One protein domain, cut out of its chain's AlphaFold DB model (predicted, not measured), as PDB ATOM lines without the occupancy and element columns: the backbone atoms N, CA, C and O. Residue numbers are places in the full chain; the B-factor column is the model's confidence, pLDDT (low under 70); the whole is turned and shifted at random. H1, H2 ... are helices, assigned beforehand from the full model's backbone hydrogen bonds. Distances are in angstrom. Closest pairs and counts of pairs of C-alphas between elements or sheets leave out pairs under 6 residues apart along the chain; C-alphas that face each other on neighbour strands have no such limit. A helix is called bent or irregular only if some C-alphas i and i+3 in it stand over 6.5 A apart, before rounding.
ATOM      1  N   GLU A   4     281.653 184.198 217.887       90.62
ATOM      2  CA  GLU A   4     282.889 184.935 217.597       90.62
ATOM      3  C   GLU A   4     283.048 185.280 216.108       90.62
ATOM      4  O   GLU A   4     283.334 186.424 215.754       90.62
ATOM      5  N   THR A   5     282.820 184.318 215.212       93.31
ATOM      6  CA  THR A   5     282.919 184.582 213.764       93.31
ATOM      7  C   THR A   5     281.779 185.471 213.264       93.31
ATOM      8  O   THR A   5     281.973 186.249 212.331       93.31
ATOM      9  N   ALA A   6     280.603 185.409 213.896       92.44
ATOM     10  CA  ALA A   6     279.490 186.317 213.628       92.44
ATOM     11  C   ALA A   6     279.808 187.757 214.064       92.44
ATOM     12  O   ALA A   6     279.514 188.695 213.326       92.44
ATOM     13  N   GLU A   7     280.445 187.941 215.223       89.69
ATOM     14  CA  GLU A   7     280.884 189.251 215.719       89.69
ATOM     15  C   GLU A   7     281.931 189.878 214.781       89.69
ATOM     16  O   GLU A   7     281.813 191.043 214.397       89.69
ATOM     17  N   GLN A   8     282.899 189.080 214.319       92.12
ATOM     18  CA  GLN A   8     283.884 189.514 213.323       92.12
ATOM     19  C   GLN A   8     283.232 189.895 211.987       92.12
ATOM     20  O   GLN A   8     283.595 190.910 211.392       92.12
ATOM     21  N   PHE A   9     282.254 189.116 211.517       92.88
ATOM     22  CA  PHE A   9     281.492 189.432 210.306       92.88
ATOM     23  C   PHE A   9     280.709 190.745 210.450       92.88
ATOM     24  O   PHE A   9     280.714 191.583 209.544       92.88
ATOM     25  N   TYR A  10     280.081 190.963 211.606       91.50
ATOM     26  CA  TYR A  10     279.353 192.195 211.880       91.50
ATOM     27  C   TYR A  10     280.273 193.418 211.882       91.50
ATOM     28  O   TYR A  10     279.985 194.394 211.192       91.50
ATOM     29  N   ALA A  11     281.406 193.345 212.585       91.31
ATOM     30  CA  ALA A  11     282.353 194.452 212.700       91.31
ATOM     31  C   ALA A  11     283.080 194.771 211.382       91.31
ATOM     32  O   ALA A  11     283.265 195.940 211.052       91.31
ATOM     33  N   ASN A  12     283.474 193.751 210.613       92.81
ATOM     34  CA  ASN A  12     284.308 193.943 209.423       92.81
ATOM     35  C   ASN A  12     283.503 194.117 208.132       92.81
ATOM     36  O   ASN A  12     283.984 194.747 207.193       92.81
ATOM     37  N   THR A  13     282.306 193.529 208.043       89.00
ATOM     38  CA  THR A  13     281.510 193.521 206.808       89.00
ATOM     39  C   THR A  13     280.259 194.375 206.938       89.00
ATOM     40  O   THR A  13     280.081 195.297 206.147       89.00
ATOM     41  N   LEU A  14     279.398 194.119 207.926       87.88
ATOM     42  CA  LEU A  14     278.097 194.794 208.017       87.88
ATOM     43  C   LEU A  14     278.199 196.241 208.501       87.88
ATOM     44  O   LEU A  14     277.657 197.125 207.844       87.88
ATOM     45  N   MET A  15     278.903 196.499 209.604       86.75
ATOM     46  CA  MET A  15     279.038 197.844 210.174       86.75
ATOM     47  C   MET A  15     279.607 198.857 209.165       86.75
ATOM     48  O   MET A  15     278.975 199.891 208.955       86.75
ATOM     49  N   PRO A  16     280.702 198.567 208.433       88.19
ATOM     50  CA  PRO A  16     281.219 199.489 207.426       88.19
ATOM     51  C   PRO A  16     280.271 199.693 206.239       88.19
ATOM     52  O   PRO A  16     280.261 200.773 205.653       88.19
ATOM     53  N   LEU A  17     279.484 198.677 205.855       84.25
ATOM     54  CA  LEU A  17     278.475 198.810 204.795       84.25
ATOM     55  C   LEU A  17     277.314 199.709 205.236       84.25
ATOM     56  O   LEU A  17     276.881 200.559 204.462       84.25
ATOM     57  N   MET A  18     276.858 199.554 206.480       81.06
ATOM     58  CA  MET A  18     275.809 200.382 207.075       81.06
ATOM     59  C   MET A  18     276.276 201.829 207.265       81.06
ATOM     60  O   MET A  18     275.575 202.751 206.866       81.06
ATOM     61  N   GLU A  19     277.499 202.047 207.757       82.94
ATOM     62  CA  GLU A  19     278.070 203.394 207.874       82.94
ATOM     63  C   GLU A  19     278.260 204.078 206.515       82.94
ATOM     64  O   GLU A  19     278.055 205.284 206.401       82.94
ATOM     65  N   LYS A  20     278.669 203.335 205.476       81.00
ATOM     66  CA  LYS A  20     278.779 203.871 204.108       81.00
ATOM     67  C   LYS A  20     277.420 204.280 203.550       81.00
ATOM     68  O   LYS A  20     277.341 205.288 202.855       81.00
ATOM     69  N   TYR A  21     276.380 203.511 203.859       77.56
ATOM     70  CA  TYR A  21     275.007 203.826 203.489       77.56
ATOM     71  C   TYR A  21     274.501 205.082 204.224       77.56
ATOM     72  O   TYR A  21     274.006 206.003 203.581       77.56
ATOM     73  N   GLU A  22     274.731 205.194 205.537       74.81
ATOM     74  CA  GLU A  22     274.345 206.371 206.339       74.81
ATOM     75  C   GLU A  22     275.115 207.649 205.959       74.81
ATOM     76  O   GLU A  22     274.540 208.737 205.917       74.81
ATOM     77  N   LYS A  23     276.415 207.532 205.652       74.50
ATOM     78  CA  LYS A  23     277.277 208.648 205.214       74.50
ATOM     79  C   LYS A  23     277.079 209.018 203.740       74.50
ATOM     80  O   LYS A  23     277.695 209.982 203.285       74.50
ATOM     81  N   GLY A  24     276.256 208.275 202.995       64.75
ATOM     82  CA  GLY A  24     275.926 208.507 201.591       64.75
ATOM     83  C   GLY A  24     275.132 209.796 201.380       64.75
ATOM     84  O   GLY A  24     273.939 209.776 201.087       64.75
ATOM     85  N   VAL A  25     275.810 210.931 201.521       51.41
ATOM     86  CA  VAL A  25     275.302 212.273 201.254       51.41
ATOM     87  C   VAL A  25     276.072 212.800 200.041       51.41
ATOM     88  O   VAL A  25     277.219 213.207 200.178       51.41
ATOM     89  N   LEU A  26     275.477 212.696 198.843       50.97
ATOM     90  CA  LEU A  26     275.218 213.822 197.919       50.97
ATOM     91  C   LEU A  26     275.116 213.484 196.426       50.97
ATOM     92  O   LEU A  26     274.462 214.273 195.765       50.97
ATOM     93  N   ASN A  27     275.657 212.388 195.874       50.38
ATOM     94  CA  ASN A  27     275.598 212.215 194.402       50.38
ATOM     95  C   ASN A  27     275.110 210.855 193.873       50.38
ATOM     96  O   ASN A  27     274.526 210.841 192.798       50.38
ATOM     97  N   GLU A  28     275.219 209.756 194.620       55.62
ATOM     98  CA  GLU A  28     274.566 208.473 194.304       55.62
ATOM     99  C   GLU A  28     274.288 207.768 195.640       55.62
ATOM    100  O   GLU A  28     275.232 207.414 196.347       55.62
ATOM    101  N   GLN A  29     273.023 207.630 196.057       58.44
ATOM    102  CA  GLN A  29     272.702 206.824 197.242       58.44
ATOM    103  C   GLN A  29     272.814 205.347 196.844       58.44
ATOM    104  O   GLN A  29     272.028 204.900 196.007       58.44
ATOM    105  N   PRO A  30     273.790 204.583 197.373       65.00
ATOM    106  CA  PRO A  30     273.848 203.157 197.092       65.00
ATOM    107  C   PRO A  30     272.581 202.484 197.646       65.00
ATOM    108  O   PRO A  30     272.141 202.853 198.738       65.00
ATOM    109  N   PRO A  31     272.000 201.497 196.937       71.00
ATOM    110  CA  PRO A  31     270.824 200.786 197.426       71.00
ATOM    111  C   PRO A  31     271.133 200.114 198.766       71.00
ATOM    112  O   PRO A  31     272.266 199.675 199.002       71.00
ATOM    113  N   PHE A  32     270.120 200.005 199.629       77.56
ATOM    114  CA  PHE A  32     270.244 199.393 200.949       77.56
ATOM    115  C   PHE A  32     271.033 198.059 200.898       77.56
ATOM    116  O   PHE A  32     270.620 197.129 200.191       77.56
ATOM    117  N   PRO A  33     272.146 197.908 201.655       79.00
ATOM    118  CA  PRO A  33     273.063 196.767 201.521       79.00
ATOM    119  C   PRO A  33     272.414 195.393 201.733       79.00
ATOM    120  O   PRO A  33     272.884 194.389 201.199       79.00
ATOM    121  N   LEU A  34     271.326 195.342 202.507       81.88
ATOM    122  CA  LEU A  34     270.608 194.112 202.848       81.88
ATOM    123  C   LEU A  34     269.297 193.946 202.069       81.88
ATOM    124  O   LEU A  34     268.528 193.034 202.373       81.88
ATOM    125  N   ALA A  35     269.045 194.761 201.036       79.81
ATOM    126  CA  ALA A  35     267.806 194.700 200.261       79.81
ATOM    127  C   ALA A  35     267.554 193.300 199.676       79.81
ATOM    128  O   ALA A  35     266.464 192.750 199.796       79.81
ATOM    129  N   LYS A  36     268.605 192.660 199.146       82.31
ATOM    130  CA  LYS A  36     268.532 191.283 198.630       82.31
ATOM    131  C   LYS A  36     268.251 190.241 199.713       82.31
ATOM    132  O   LYS A  36     267.627 189.232 199.423       82.31
ATOM    133  N   HIS A  37     268.720 190.459 200.943       84.44
ATOM    134  CA  HIS A  37     268.530 189.504 202.038       84.44
ATOM    135  C   HIS A  37     267.093 189.527 202.571       84.44
ATOM    136  O   HIS A  37     266.550 188.489 202.936       84.44
ATOM    137  N   PHE A  38     266.465 190.703 202.566       83.31
ATOM    138  CA  PHE A  38     265.087 190.895 203.015       83.31
ATOM    139  C   PHE A  38     264.053 190.875 201.874       83.31
ATOM    140  O   PHE A  38     262.884 191.155 202.124       83.31
ATOM    141  N   ASN A  39     264.454 190.534 200.639       82.94
ATOM    142  CA  ASN A  39     263.605 190.578 199.436       82.94
ATOM    143  C   ASN A  39     262.900 191.934 199.239       82.94
ATOM    144  O   ASN A  39     261.727 192.011 198.876       82.94
ATOM    145  N   LEU A  40     263.634 193.010 199.503       80.81
ATOM    146  CA  LEU A  40     263.169 194.387 199.453       80.81
ATOM    147  C   LEU A  40     263.458 195.000 198.064       80.81
ATOM    148  O   LEU A  40     264.553 194.783 197.533       80.81
ATOM    149  N   PRO A  41     262.518 195.759 197.457       75.62
ATOM    150  CA  PRO A  41     262.789 196.550 196.259       75.62
ATOM    151  C   PRO A  41     264.032 197.439 196.408       75.62
ATOM    152  O   PRO A  41     264.234 198.085 197.433       75.62
ATOM    153  N   LEU A  42     264.856 197.487 195.357       68.94
ATOM    154  CA  LEU A  42     266.134 198.212 195.344       68.94
ATOM    155  C   LEU A  42     265.971 199.731 195.543       68.94
ATOM    156  O   LEU A  42     266.877 200.359 196.081       68.94
ATOM    157  N   ASP A  43     264.801 200.280 195.193       67.75
ATOM    158  CA  ASP A  43     264.479 201.714 195.264       67.75
ATOM    159  C   ASP A  43     263.653 202.104 196.503       67.75
ATOM    160  O   ASP A  43     263.035 203.170 196.530       67.75
ATOM    161  N   ILE A  44     263.599 201.255 197.535       68.69
ATOM    162  CA  ILE A  44     262.805 201.505 198.755       68.69
ATOM    163  C   ILE A  44     263.083 202.882 199.373       68.69
ATOM    164  O   ILE A  44     262.160 203.557 199.829       68.69
ATOM    165  N   ASP A  45     264.320 203.357 199.280       65.62
ATOM    166  CA  ASP A  45     264.784 204.602 199.902       65.62
ATOM    167  C   ASP A  45     264.231 205.884 199.264       65.62
ATOM    168  O   ASP A  45     264.371 206.977 199.833       65.62
ATOM    169  N   SER A  46     263.587 205.753 198.101       71.00
ATOM    170  CA  SER A  46     262.922 206.850 197.392       71.00
ATOM    171  C   SER A  46     261.664 207.347 198.110       71.00
ATOM    172  O   SER A  46     261.283 208.507 197.951       71.00
ATOM    173  N   THR A  47     261.045 206.505 198.945       76.12
ATOM    174  CA  THR A  47     259.829 206.841 199.697       76.12
ATOM    175  C   THR A  47     260.134 207.054 201.184       76.12
ATOM    176  O   THR A  47     260.984 206.359 201.749       76.12
ATOM    177  N   PRO A  48     259.446 207.990 201.866       76.31
ATOM    178  CA  PRO A  48     259.605 208.176 203.309       76.31
ATOM    179  C   PRO A  48     259.221 206.915 204.102       76.31
ATOM    180  O   PRO A  48     259.892 206.587 205.076       76.31
ATOM    181  N   GLU A  49     258.212 206.173 203.637       76.81
ATOM    182  CA  GLU A  49     257.804 204.882 204.212       76.81
ATOM    183  C   GLU A  49     258.912 203.831 204.077       76.81
ATOM    184  O   GLU A  49     259.231 203.117 205.026       76.81
ATOM    185  N   GLY A  50     259.572 203.775 202.921       78.94
ATOM    186  CA  GLY A  50     260.676 202.855 202.704       78.94
ATOM    187  C   GLY A  50     261.882 203.132 203.604       78.94
ATOM    188  O   GLY A  50     262.442 202.197 204.179       78.94
ATOM    189  N   ARG A  51     262.214 204.401 203.862       76.19
ATOM    190  CA  ARG A  51     263.270 204.765 204.828       76.19
ATOM    191  C   ARG A  51     262.955 204.299 206.250       76.19
ATOM    192  O   ARG A  51     263.848 203.832 206.955       76.19
ATOM    193  N   GLU A  52     261.692 204.371 206.669       81.62
ATOM    194  CA  GLU A  52     261.261 203.836 207.964       81.62
ATOM    195  C   GLU A  52     261.419 202.309 208.022       81.62
ATOM    196  O   GLU A  52     261.925 201.768 209.011       81.62
ATOM    197  N   THR A  53     261.075 201.601 206.939       81.69
ATOM    198  CA  THR A  53     261.294 200.149 206.872       81.69
ATOM    199  C   THR A  53     262.776 199.782 206.965       81.69
ATOM    200  O   THR A  53     263.128 198.865 207.706       81.69
ATOM    201  N   VAL A  54     263.667 200.531 206.312       82.00
ATOM    202  CA  VAL A  54     265.121 200.309 206.382       82.00
ATOM    203  C   VAL A  54     265.671 200.559 207.789       82.00
ATOM    204  O   VAL A  54     266.468 199.760 208.293       82.00
ATOM    205  N   LEU A  55     265.204 201.601 208.480       83.12
ATOM    206  CA  LEU A  55     265.555 201.853 209.884       83.12
ATOM    207  C   LEU A  55     265.083 200.719 210.807       83.12
ATOM    208  O   LEU A  55     265.798 200.304 211.719       83.12
ATOM    209  N   LYS A  56     263.905 200.152 210.539       86.81
ATOM    210  CA  LYS A  56     263.400 198.995 211.281       86.81
ATOM    211  C   LYS A  56     264.275 197.757 211.068       86.81
ATOM    212  O   LYS A  56     264.673 197.124 212.045       86.81
ATOM    213  N   TYR A  57     264.606 197.419 209.820       86.81
ATOM    214  CA  TYR A  57     265.431 196.243 209.513       86.81
ATOM    215  C   TYR A  57     266.871 196.386 210.011       86.81
ATOM    216  O   TYR A  57     267.422 195.438 210.567       86.81
ATOM    217  N   SER A  58     267.472 197.568 209.884       84.25
ATOM    218  CA  SER A  58     268.798 197.846 210.450       84.25
ATOM    219  C   SER A  58     268.807 197.730 211.976       84.25
ATOM    220  O   SER A  58     269.690 197.080 212.541       84.25
ATOM    221  N   GLY A  59     267.775 198.249 212.651       87.56
ATOM    222  CA  GLY A  59     267.572 198.054 214.086       87.56
ATOM    223  C   GLY A  59     267.444 196.577 214.476       87.56
ATOM    224  O   GLY A  59     268.061 196.144 215.452       87.56
ATOM    225  N   MET A  60     266.707 195.782 213.692       89.38
ATOM    226  CA  MET A  60     266.584 194.333 213.905       89.38
ATOM    227  C   MET A  60     267.932 193.615 213.783       89.38
ATOM    228  O   MET A  60     268.269 192.807 214.647       89.38
ATOM    229  N   VAL A  61     268.720 193.926 212.752       89.50
ATOM    230  CA  VAL A  61     270.047 193.323 212.539       89.50
ATOM    231  C   VAL A  61     270.989 193.673 213.689       89.50
ATOM    232  O   VAL A  61     271.633 192.786 214.247       89.50
ATOM    233  N   ASN A  62     271.016 194.937 214.116       89.88
ATOM    234  CA  ASN A  62     271.831 195.369 215.253       89.88
ATOM    235  C   ASN A  62     271.411 194.673 216.556       89.88
ATOM    236  O   ASN A  62     272.264 194.255 217.339       89.88
ATOM    237  N   SER A  63     270.103 194.504 216.780       92.94
ATOM    238  CA  SER A  63     269.591 193.744 217.925       92.94
ATOM    239  C   SER A  63     270.037 192.284 217.880       92.94
ATOM    240  O   SER A  63     270.454 191.753 218.905       92.94
ATOM    241  N   LEU A  64     270.001 191.654 216.703       92.19
ATOM    242  CA  LEU A  64     270.392 190.258 216.516       92.19
ATOM    243  C   LEU A  64     271.881 190.037 216.807       92.19
ATOM    244  O   LEU A  64     272.231 189.123 217.546       92.19
ATOM    245  N   PHE A  65     272.771 190.889 216.293       92.31
ATOM    246  CA  PHE A  65     274.205 190.763 216.587       92.31
ATOM    247  C   PHE A  65     274.543 191.107 218.037       92.31
ATOM    248  O   PHE A  65     275.424 190.480 218.629       92.31
ATOM    249  N   LYS A  66     273.800 192.034 218.651       90.44
ATOM    250  CA  LYS A  66     273.890 192.281 220.090       90.44
ATOM    251  C   LYS A  66     273.483 191.041 220.886       90.44
ATOM    252  O   LYS A  66     274.191 190.672 221.817       90.44
ATOM    253  N   GLU A  67     272.406 190.365 220.504       90.50
ATOM    254  CA  GLU A  67     271.979 189.107 221.121       90.50
ATOM    255  C   GLU A  67     273.033 187.997 220.938       90.50
ATOM    256  O   GLU A  67     273.459 187.391 221.920       90.50
ATOM    257  N   LEU A  68     273.578 187.810 219.733       91.31
ATOM    258  CA  LEU A  68     274.665 186.849 219.488       91.31
ATOM    259  C   LEU A  68     275.910 187.128 220.340       91.31
ATOM    260  O   LEU A  68     276.470 186.207 220.934       91.31
ATOM    261  N   SER A  69     276.314 188.397 220.469       88.56
ATOM    262  CA  SER A  69     277.452 188.780 221.320       88.56
ATOM    263  C   SER A  69     277.238 188.367 222.779       88.56
ATOM    264  O   SER A  69     278.172 187.962 223.470       88.56
ATOM    265  N   THR A  70     275.984 188.384 223.236       88.19
ATOM    266  CA  THR A  70     275.639 188.000 224.600       88.19
ATOM    267  C   THR A  70     275.648 186.486 224.828       88.19
ATOM    268  O   THR A  70     275.778 186.051 225.973       88.19
ATOM    269  N   PHE A  71     275.555 185.674 223.769       89.69
ATOM    270  CA  PHE A  71     275.637 184.213 223.843       89.69
ATOM    271  C   PHE A  71     277.061 183.668 223.729       89.69
ATOM    272  O   PHE A  71     277.284 182.510 224.075       89.69
ATOM    273  N   ARG A  72     278.045 184.489 223.338       90.00
ATOM    274  CA  ARG A  72     279.452 184.078 223.203       90.00
ATOM    275  C   ARG A  72     279.988 183.290 224.409       90.00
ATOM    276  O   ARG A  72     280.618 182.256 224.198       90.00
ATOM    277  N   PRO A  73     279.727 183.679 225.672       90.50
ATOM    278  CA  PRO A  73     280.236 182.913 226.809       90.50
ATOM    279  C   PRO A  73     279.620 181.516 226.941       90.50
ATOM    280  O   PRO A  73     280.255 180.638 227.508       90.50
ATOM    281  N   LEU A  74     278.429 181.264 226.387       90.62
ATOM    282  CA  LEU A  74     277.813 179.933 226.393       90.62
ATOM    283  C   LEU A  74     278.552 178.939 225.487       90.62
ATOM    284  O   LEU A  74     278.539 177.747 225.786       90.62
ATOM    285  N   GLU A  75     279.213 179.418 224.427       89.50
ATOM    286  CA  GLU A  75     280.074 178.587 223.569       89.50
ATOM    287  C   GLU A  75     281.348 178.150 224.303       89.50
ATOM    288  O   GLU A  75     281.827 177.040 224.092       89.50
ATOM    289  N   LEU A  76     281.874 179.007 225.186       89.94
ATOM    290  CA  LEU A  76     283.100 178.753 225.949       89.94
ATOM    291  C   LEU A  76     282.880 177.826 227.150       89.94
ATOM    292  O   LEU A  76     283.799 177.136 227.582       89.94
ATOM    293  N   LEU A  77     281.680 177.841 227.730       92.88
ATOM    294  CA  LEU A  77     281.346 177.017 228.886       92.88
ATOM    295  C   LEU A  77     280.989 175.600 228.430       92.88
ATOM    296  O   LEU A  77     280.047 175.412 227.661       92.88
ATOM    297  N   GLU A  78     281.700 174.593 228.935       89.06
ATOM    298  CA  GLU A  78     281.471 173.187 228.570       89.06
ATOM    299  C   GLU A  78     280.378 172.530 229.424       89.06
ATOM    300  O   GLU A  78     279.553 171.767 228.921       89.06
ATOM    301  N   SER A  79     280.333 172.847 230.722       95.00
ATOM    302  CA  SER A  79     279.382 172.244 231.661       95.00
ATOM    303  C   SER A  79     277.997 172.890 231.574       95.00
ATOM    304  O   SER A  79     277.870 174.118 231.598       95.00
ATOM    305  N   SER A  80     276.941 172.068 231.579       91.81
ATOM    306  CA  SER A  80     275.544 172.529 231.632       91.81
ATOM    307  C   SER A  80     275.272 173.417 232.849       91.81
ATOM    308  O   SER A  80     274.702 174.493 232.706       91.81
TER     309      SER A  80
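Overview. This is residues 4 to 80 of the 443 residues of the protein "Hypothetical protein" of Aplanochytrium stocchinoi (UniProt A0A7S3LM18). One long helix, H2, makes most of the length of a loose rod, and the shorter, bent helix H1 runs back beside it, packed on it through its arm H1a. A long link without named elements joins them, and its residues 23 to 28 stick out. The printed part has 77 residues, with two named helices, H1 then H2, and no named strand: all helix. It is loose, with a radius of gyration of the C-alphas of 15.4 A, and spans 53 by 21 by 16 A.

Arrangement. H2, residues 48 to 76, is irregular, C-alphas 70 and 73 being 7.2 A apart, with a kink of 31 degrees near residue 70. H1, residues 4 to 22, was assigned as one helix by its hydrogen bonds but is bent, C-alphas 12 and 15 being 6.6 A apart; its arms are H1a, residues 4 to 12, and H1b, residues 15 to 22. H1a touches H2 at residues 65 to 72 alone, the closest C-alphas, of Glu 7 and Ser 69, being 6.6 A apart. They run opposite ways at a steep tilt of 37 degrees, only just past shallow. H1b and H2 are only just apart, at 8.2 A. Every O i to N i+4 pair is within hydrogen-bond range in H1a and H1b; in H2, 21 of 25 are.

Along the chain. H2 measures 43.9 A, from C-alpha 48 at (259.605, 208.176, 203.309) to C-alpha 76 at (283.100, 178.753, 225.949). H1a measures 12.2 A and begins at C-alpha 4, (282.889, 184.935, 217.597); H1b measures 10.5 A.

Size, cuts and confidence. The C-alphas farthest apart, of Asn 27 and Ser 79, are 54.8 A apart. The printed part has no cut. The link from H1 to H2, 25 residues, is long. Residues 24 to 30 and 42 to 45 have pLDDT under 70.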